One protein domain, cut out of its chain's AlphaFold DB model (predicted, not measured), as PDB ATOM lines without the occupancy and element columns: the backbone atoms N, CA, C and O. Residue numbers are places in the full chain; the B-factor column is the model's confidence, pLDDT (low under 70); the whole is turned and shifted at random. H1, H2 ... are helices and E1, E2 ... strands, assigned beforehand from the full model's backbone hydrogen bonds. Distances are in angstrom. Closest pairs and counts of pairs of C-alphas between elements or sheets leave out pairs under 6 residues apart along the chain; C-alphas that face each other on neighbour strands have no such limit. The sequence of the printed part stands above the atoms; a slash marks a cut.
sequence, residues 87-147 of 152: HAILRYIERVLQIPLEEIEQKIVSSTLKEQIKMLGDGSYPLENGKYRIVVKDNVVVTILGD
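This is residues 87 to 147 of the 152 residues of an uncharacterized protein of Fusobacterium gonidiaformans 3-1-5R (UniProt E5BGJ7). A three-stranded antiparallel sheet, E1 - E2 - E3, with H3 grazing it, makes a head; H2 reaches out from it as an arm, and H1 turns across the arm's far end. The printed part has 61 residues, running H1 H2 H3 E1 E2 E3, class mixed. It is only just loose, close to compact, with radius of gyration of the C-alphas 13.0 A and spans 38 by 24 by 18 A.

E2, residues 132 to 137, forms antiparallel hairpins with E1, residues 123 to 127 (N 125 to O 134, 2.9 A), and E3, residues 140 to 146 (N 135 to O 143, 2.9 A): a meander, strand following neighbouring strand. H3, residues 111 to 120, only grazes the sheet; C-alphas 117 and 136 are its closest to E2, 7.9 A. H2, residues 101 to 108, only grazes it with residues 107 to 108. H1, residues 87 to 95, is close but not clearly touching H2 (C-alphas 94 and 101, 6.4 A), about perpendicular at 79 degrees. In H1, H2 and H3 every O i to N i+4 pair is within hydrogen-bond range.

H1 begins at C-alpha 87 (41.743, -14.692, -5.314); E3, 18.2 A long, ends at C-alpha 146 (19.133, -20.998, -3.375).

The printed part has no cut, and its links are tight. The farthest C-alphas, Val 96 and Met 119, are 38.0 A apart. Residue 147 has pLDDT under 70.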
ATOM      1  N   HIS A  87      40.705 -13.816  -4.762       94.31
ATOM      2  CA  HIS A  87      41.743 -14.692  -5.314       94.31
ATOM      3  C   HIS A  87      42.505 -15.461  -4.223       94.31
ATOM      4  O   HIS A  87      42.813 -16.638  -4.396       94.31
ATOM      5  N   ALA A  88      42.796 -14.821  -3.086       93.81
ATOM      6  CA  ALA A  88      43.471 -15.474  -1.964       93.81
ATOM      7  C   ALA A  88      42.587 -16.553  -1.318       93.81
ATOM      8  O   ALA A  88      43.095 -17.618  -0.964       93.81
ATOM      9  N   ILE A  89      41.274 -16.317  -1.234       94.94
ATOM     10  CA  ILE A  89      40.300 -17.308  -0.752       94.94
ATOM     11  C   ILE A  89      40.272 -18.517  -1.692       94.94
ATOM     12  O   ILE A  89      40.444 -19.648  -1.236       94.94
ATOM     13  N   LEU A  90      40.144 -18.289  -3.005       94.00
ATOM     14  CA  LEU A  90      40.143 -19.359  -4.011       94.00
ATOM     15  C   LEU A  90      41.425 -20.203  -3.949       94.00
ATOM     16  O   LEU A  90      41.363 -21.431  -3.948       94.00
ATOM     17  N   ARG A  91      42.591 -19.559  -3.812       92.50
ATOM     18  CA  ARG A  91      43.880 -20.257  -3.672       92.50
ATOM     19  C   ARG A  91      43.987 -21.076  -2.395       92.50
ATOM     20  O   ARG A  91      44.605 -22.139  -2.421       92.50
ATOM     21  N   TYR A  92      43.430 -20.590  -1.290       96.62
ATOM     22  CA  TYR A  92      43.413 -21.332  -0.035       96.62
ATOM     23  C   TYR A  92      42.547 -22.594  -0.156       96.62
ATOM     24  O   TYR A  92      42.989 -23.680   0.219       96.62
ATOM     25  N   ILE A  93      41.356 -22.472  -0.745       95.06
ATOM     26  CA  ILE A  93      40.452 -23.604  -1.002       95.06
ATOM     27  C   ILE A  93      41.138 -24.665  -1.880       95.06
ATOM     28  O   ILE A  93      41.183 -25.838  -1.513       95.06
ATOM     29  N   GLU A  94      41.749 -24.252  -2.989       93.62
ATOM     30  CA  GLU A  94      42.424 -25.158  -3.926       93.62
ATOM     31  C   GLU A  94      43.652 -25.842  -3.297       93.62
ATOM     32  O   GLU A  94      43.758 -27.067  -3.274       93.62
ATOM     33  N   ARG A  95      44.597 -25.059  -2.755       93.75
ATOM     34  CA  ARG A  95      45.918 -25.573  -2.350       93.75
ATOM     35  C   ARG A  95      45.953 -26.147  -0.941       93.75
ATOM     36  O   ARG A  95      46.748 -27.047  -0.678       93.75
ATOM     37  N   VAL A  96      45.155 -25.600  -0.024       95.31
ATOM     38  CA  VAL A  96      45.175 -26.000   1.392       95.31
ATOM     39  C   VAL A  96      44.063 -26.996   1.681       95.31
ATOM     40  O   VAL A  96      44.336 -28.033   2.278       95.31
ATOM     41  N   LEU A  97      42.833 -26.719   1.229       95.25
ATOM     42  CA  LEU A  97      41.705 -27.636   1.438       95.25
ATOM     43  C   LEU A  97      41.646 -28.770   0.407       95.25
ATOM     44  O   LEU A  97      40.868 -29.698   0.603       95.25
ATOM     45  N   GLN A  98      42.474 -28.722  -0.645       94.94
ATOM     46  CA  GLN A  98      42.525 -29.741  -1.702       94.94
ATOM     47  C   GLN A  98      41.165 -29.932  -2.389       94.94
ATOM     48  O   GLN A  98      40.807 -31.039  -2.784       94.94
ATOM     49  N   ILE A  99      40.393 -28.845  -2.509       93.69
ATOM     50  CA  ILE A  99      39.131 -28.832  -3.246       93.69
ATOM     51  C   ILE A  99      39.430 -28.298  -4.654       93.69
ATOM     52  O   ILE A  99      39.662 -27.094  -4.797       93.69
ATOM     53  N   PRO A 100      39.450 -29.156  -5.687       92.38
ATOM     54  CA  PRO A 100      39.745 -28.734  -7.054       92.38
ATOM     55  C   PRO A 100      38.636 -27.818  -7.587       92.38
ATOM     56  O   PRO A 100      37.456 -28.180  -7.606       92.38
ATOM     57  N   LEU A 101      39.016 -26.614  -8.025       90.38
ATOM     58  CA  LEU A 101      38.069 -25.618  -8.535       90.38
ATOM     59  C   LEU A 101      37.421 -26.085  -9.846       90.38
ATOM     60  O   LEU A 101      36.255 -25.784 -10.091       90.38
ATOM     61  N   GLU A 102      38.121 -26.895 -10.639       89.56
ATOM     62  CA  GLU A 102      37.614 -27.481 -11.880       89.56
ATOM     63  C   GLU A 102      36.400 -28.392 -11.638       89.56
ATOM     64  O   GLU A 102      35.467 -28.419 -12.443       89.56
ATOM     65  N   GLU A 103      36.367 -29.120 -10.517       90.88
ATOM     66  CA  GLU A 103      35.199 -29.930 -10.151       90.88
ATOM     67  C   GLU A 103      34.010 -29.052  -9.755       90.88
ATOM     68  O   GLU A 103      32.863 -29.381 -10.064       90.88
ATOM     69  N   ILE A 104      34.271 -27.921  -9.094       90.88
ATOM     70  CA  ILE A 104      33.233 -26.945  -8.752       90.88
ATOM     71  C   ILE A 104      32.650 -26.340 -10.034       90.88
ATOM     72  O   ILE A 104      31.430 -26.300 -10.182       90.88
ATOM     73  N   GLU A 105      33.484 -25.949 -10.996       91.06
ATOM     74  CA  GLU A 105      33.022 -25.425 -12.288       91.06
ATOM     75  C   GLU A 105      32.126 -26.421 -13.036       91.06
ATOM     76  O   GLU A 105      31.074 -26.041 -13.553       91.06
ATOM     77  N   GLN A 106      32.503 -27.704 -13.065       89.81
ATOM     78  CA  GLN A 106      31.704 -28.753 -13.708       89.81
ATOM     79  C   GLN A 106      30.373 -29.004 -13.001       89.81
ATOM     80  O   GLN A 106      29.382 -29.324 -13.663       89.81
ATOM     81  N   LYS A 107      30.336 -28.849 -11.673       89.06
ATOM     82  CA  LYS A 107      29.091 -28.909 -10.905       89.06
ATOM     83  C   LYS A 107      28.187 -27.726 -11.222       89.06
ATOM     84  O   LYS A 107      26.995 -27.944 -11.386       89.06
ATOM     85  N   ILE A 108      28.734 -26.514 -11.342       91.25
ATOM     86  CA  ILE A 108      27.956 -25.304 -11.650       91.25
ATOM     87  C   ILE A 108      27.418 -25.352 -13.085       91.25
ATOM     88  O   ILE A 108      26.249 -25.042 -13.308       91.25
ATOM     89  N   VAL A 109      28.251 -25.735 -14.058       90.69
ATOM     90  CA  VAL A 109      27.866 -25.787 -15.474       90.69
ATOM     91  C   VAL A 109      28.261 -27.126 -16.101       90.69
ATOM     92  O   VAL A 109      29.332 -27.276 -16.700       90.69
ATOM     93  N   SER A 110      27.346 -28.092 -16.015       88.94
ATOM     94  CA  SER A 110      27.468 -29.390 -16.684       88.94
ATOM     95  C   SER A 110      27.442 -29.254 -18.214       88.94
ATOM     96  O   SER A 110      26.991 -28.248 -18.764       88.94
ATOM     97  N   SER A 111      27.889 -30.286 -18.934       88.19
ATOM     98  CA  SER A 111      27.844 -30.316 -20.406       88.19
ATOM     99  C   SER A 111      26.433 -30.101 -20.960       88.19
ATOM    100  O   SER A 111      26.251 -29.311 -21.882       88.19
ATOM    101  N   THR A 112      25.431 -30.736 -20.352       88.12
ATOM    102  CA  THR A 112      24.020 -30.581 -20.726       88.12
ATOM    103  C   THR A 112      23.527 -29.151 -20.511       88.12
ATOM    104  O   THR A 112      22.824 -28.604 -21.357       88.12
ATOM    105  N   LEU A 113      23.938 -28.512 -19.414       88.69
ATOM    106  CA  LEU A 113      23.558 -27.137 -19.116       88.69
ATOM    107  C   LEU A 113      24.250 -26.131 -20.049       88.69
ATOM    108  O   LEU A 113      23.620 -25.168 -20.480       88.69
ATOM    109  N   LYS A 114      25.506 -26.380 -20.450       91.31
ATOM    110  CA  LYS A 114      26.195 -25.567 -21.475       91.31
ATOM    111  C   LYS A 114      25.431 -25.553 -22.797       91.31
ATOM    112  O   LYS A 114      25.321 -24.504 -23.425       91.31
ATOM    113  N   GLU A 115      24.902 -26.700 -23.219       92.00
ATOM    114  CA  GLU A 115      24.095 -26.791 -24.440       92.00
ATOM    115  C   GLU A 115      22.786 -26.008 -24.314       92.00
ATOM    116  O   GLU A 115      22.433 -25.264 -25.229       92.00
ATOM    117  N   GLN A 116      22.110 -26.104 -23.165       89.19
ATOM    118  CA  GLN A 116      20.897 -25.331 -22.886       89.19
ATOM    119  C   GLN A 116      21.159 -23.822 -22.920       89.19
ATOM    120  O   GLN A 116      20.445 -23.104 -23.616       89.19
ATOM    121  N   ILE A 117      22.213 -23.350 -22.246       93.25
ATOM    122  CA  ILE A 117      22.617 -21.934 -22.249       93.25
ATOM    123  C   ILE A 117      22.946 -21.469 -23.668       93.25
ATOM    124  O   ILE A 117      22.553 -20.380 -24.074       93.25
ATOM    125  N   LYS A 118      23.615 -22.304 -24.469       92.62
ATOM    126  CA  LYS A 118      23.941 -21.973 -25.861       92.62
ATOM    127  C   LYS A 118      22.696 -21.822 -26.745       92.62
ATOM    128  O   LYS A 118      22.737 -21.054 -27.703       92.62
ATOM    129  N   MET A 119      21.620 -22.558 -26.458       91.88
ATOM    130  CA  MET A 119      20.362 -22.482 -27.214       91.88
ATOM    131  C   MET A 119      19.439 -21.358 -26.732       91.88
ATOM    132  O   MET A 119      18.790 -20.718 -27.554       91.88
ATOM    133  N   LEU A 120      19.353 -21.151 -25.416       93.00
ATOM    134  CA  LEU A 120      18.371 -20.267 -24.781       93.00
ATOM    135  C   LEU A 120      18.945 -18.887 -24.419       93.00
ATOM    136  O   LEU A 120      18.187 -17.924 -24.341       93.00
ATOM    137  N   GLY A 121      20.265 -18.771 -24.267       92.88
ATOM    138  CA  GLY A 121      20.963 -17.523 -23.963       92.88
ATOM    139  C   GLY A 121      20.871 -17.125 -22.490       92.88
ATOM    140  O   GLY A 121      20.982 -17.959 -21.589       92.88
ATOM    141  N   ASP A 122      20.698 -15.832 -22.243       95.38
ATOM    142  CA  ASP A 122      20.575 -15.277 -20.897       95.38
ATOM    143  C   ASP A 122      19.328 -15.808 -20.182       95.38
ATOM    144  O   ASP A 122      18.256 -15.954 -20.771       95.38
ATOM    145  N   GLY A 123      19.448 -16.074 -18.885       92.94
ATOM    146  CA  GLY A 123      18.329 -16.605 -18.119       92.94
ATOM    147  C   GLY A 123      18.727 -17.263 -16.810       92.94
ATOM    148  O   GLY A 123      19.883 -17.238 -16.387       92.94
ATOM    149  N   SER A 124      17.727 -17.854 -16.161       92.94
ATOM    150  CA  SER A 124      17.888 -18.617 -14.928       92.94
ATOM    151  C   SER A 124      17.744 -20.104 -15.222       92.94
ATOM    152  O   SER A 124      16.742 -20.517 -15.803       92.94
ATOM    153  N   TYR A 125      18.696 -20.907 -14.753       92.81
ATOM    154  CA  TYR A 125      18.723 -22.347 -14.999       92.81
ATOM    155  C   TYR A 125      18.786 -23.129 -13.685       92.81
ATOM    156  O   TYR A 125      19.535 -22.734 -12.792       92.81
ATOM    157  N   PRO A 126      18.013 -24.218 -13.531       89.56
ATOM    158  CA  PRO A 126      17.992 -24.996 -12.298       89.56
ATOM    159  C   PRO A 126      19.298 -25.773 -12.093       89.56
ATOM    160  O   PRO A 126      19.899 -26.278 -13.040       89.56
ATOM    161  N   LEU A 127      19.696 -25.912 -10.831       88.06
ATOM    162  CA  LEU A 127      20.881 -26.627 -10.368       88.06
ATOM    163  C   LEU A 127      20.495 -27.554  -9.198       88.06
ATOM    164  O   LEU A 127      19.565 -27.253  -8.451       88.06
ATOM    165  N   GLU A 128      21.176 -28.698  -9.060       83.12
ATOM    166  CA  GLU A 128      20.913 -29.721  -8.027       83.12
ATOM    167  C   GLU A 128      19.416 -30.033  -7.835       83.12
ATOM    168  O   GLU A 128      18.834 -29.798  -6.776       83.12
ATOM    169  N   ASN A 129      18.766 -30.543  -8.886       82.62
ATOM    170  CA  ASN A 129      17.340 -30.903  -8.875       82.62
ATOM    171  C   ASN A 129      16.396 -29.747  -8.480       82.62
ATOM    172  O   ASN A 129      15.308 -29.985  -7.962       82.62
ATOM    173  N   GLY A 130      16.801 -28.502  -8.744       81.88
ATOM    174  CA  GLY A 130      15.988 -27.308  -8.511       81.88
ATOM    175  C   GLY A 130      16.176 -26.664  -7.138       81.88
ATOM    176  O   GLY A 130      15.546 -25.644  -6.884       81.88
ATOM    177  N   LYS A 131      17.057 -27.201  -6.283       86.00
ATOM    178  CA  LYS A 131      17.396 -26.592  -4.985       86.00
ATOM    179  C   LYS A 131      18.103 -25.243  -5.141       86.00
ATOM    180  O   LYS A 131      17.950 -24.343  -4.316       86.00
ATOM    181  N   TYR A 132      18.883 -25.119  -6.207       90.75
ATOM    182  CA  TYR A 132      19.578 -23.897  -6.573       90.75
ATOM    183  C   TYR A 132      19.231 -23.513  -8.012       90.75
ATOM    184  O   TYR A 132      18.697 -24.311  -8.785       90.75
ATOM    185  N   ARG A 133      19.550 -22.280  -8.396       91.69
ATOM    186  CA  ARG A 133      19.475 -21.804  -9.778       91.69
ATOM    187  C   ARG A 133      20.667 -20.914 -10.090       91.69
ATOM    188  O   ARG A 133      21.054 -20.092  -9.265       91.69
ATOM    189  N   ILE A 134      21.234 -21.057 -11.277       94.31
ATOM    190  CA  ILE A 134      22.272 -20.155 -11.773       94.31
ATOM    191  C   ILE A 134      21.629 -19.061 -12.617       94.31
ATOM    192  O   ILE A 134      20.679 -19.329 -13.355       94.31
ATOM    193  N   VAL A 135      22.151 -17.842 -12.527       94.62
ATOM    194  CA  VAL A 135      21.770 -16.742 -13.419       94.62
ATOM    195  C   VAL A 135      22.904 -16.522 -14.404       94.62
ATOM    196  O   VAL A 135      24.051 -16.322 -13.998       94.62
ATOM    197  N   VAL A 136      22.578 -16.563 -15.691       96.00
ATOM    198  CA  VAL A 136      23.526 -16.363 -16.786       96.00
ATOM    199  C   VAL A 136      23.181 -15.075 -17.513       96.00
ATOM    200  O   VAL A 136      22.020 -14.854 -17.866       96.00
ATOM    201  N   LYS A 137      24.196 -14.243 -17.731       95.00
ATOM    202  CA  LYS A 137      24.098 -13.010 -18.504       95.00
ATOM    203  C   LYS A 137      25.350 -12.831 -19.351       95.00
ATOM    204  O   LYS A 137      26.450 -12.989 -18.826       95.00
ATOM    205  N   ASP A 138      25.189 -12.517 -20.631       93.81
ATOM    206  CA  ASP A 138      26.295 -12.301 -21.570       93.81
ATOM    207  C   ASP A 138      27.305 -13.470 -21.558       93.81
ATOM    208  O   ASP A 138      28.521 -13.280 -21.587       93.81
ATOM    209  N   ASN A 139      26.789 -14.706 -21.482       90.44
ATOM    210  CA  ASN A 139      27.572 -15.949 -21.384       90.44
ATOM    211  C   ASN A 139      28.449 -16.071 -20.109       90.44
ATOM    212  O   ASN A 139      29.403 -16.850 -20.079       90.44
ATOM    213  N   VAL A 140      28.117 -15.334 -19.042       92.62
ATOM    214  CA  VAL A 140      28.771 -15.386 -17.724       92.62
ATOM    215  C   VAL A 140      27.765 -15.822 -16.659       92.62
ATOM    216  O   VAL A 140      26.659 -15.291 -16.588       92.62
ATOM    217  N   VAL A 141      28.146 -16.773 -15.798       93.75
ATOM    218  CA  VAL A 141      27.376 -17.091 -14.585       93.75
ATOM    219  C   VAL A 141      27.602 -15.967 -13.577       93.75
ATOM    220  O   VAL A 141      28.698 -15.832 -13.040       93.75
ATOM    221  N   VAL A 142      26.584 -15.140 -13.339       94.81
ATOM    222  CA  VAL A 142      26.708 -13.945 -12.487       94.81
ATOM    223  C   VAL A 142      26.392 -14.225 -11.022       94.81
ATOM    224  O   VAL A 142      26.908 -13.543 -10.142       94.81
ATOM    225  N   THR A 143      25.533 -15.207 -10.746       93.88
ATOM    226  CA  THR A 143      25.182 -15.605  -9.379       93.88
ATOM    227  C   THR A 143      24.575 -17.008  -9.340       93.88
ATOM    228  O   THR A 143      24.118 -17.532 -10.361       93.88
ATOM    229  N   ILE A 144      24.552 -17.596  -8.144       93.56
ATOM    230  CA  ILE A 144      23.857 -18.839  -7.808       93.56
ATOM    231  C   ILE A 144      22.881 -18.508  -6.672       93.56
ATOM    232  O   ILE A 144      23.297 -18.064  -5.606       93.56
ATOM    233  N   LEU A 145      21.585 -18.704  -6.901       90.81
ATOM    234  CA  LEU A 145      20.519 -18.459  -5.928       90.81
ATOM    235  C   LEU A 145      20.046 -19.797  -5.344       90.81
ATOM    236  O   LEU A 145      19.930 -20.775  -6.080       90.81
ATOM    237  N   GLY A 146      19.745 -19.845  -4.048       84.69
ATOM    238  CA  GLY A 146      19.133 -20.998  -3.375       84.69
ATOM    239  C   GLY A 146      17.861 -20.604  -2.635       84.69
ATOM    240  O   GLY A 146      17.621 -19.416  -2.426       84.69
ATOM    241  N   ASP A 147      17.075 -21.595  -2.216       67.38
ATOM    242  CA  ASP A 147      15.837 -21.375  -1.444       67.38
ATOM    243  C   ASP A 147      16.058 -20.705  -0.069       67.38
ATOM    244  O   ASP A 147      15.106 -20.219   0.532       67.38
TER     245      ASP A 147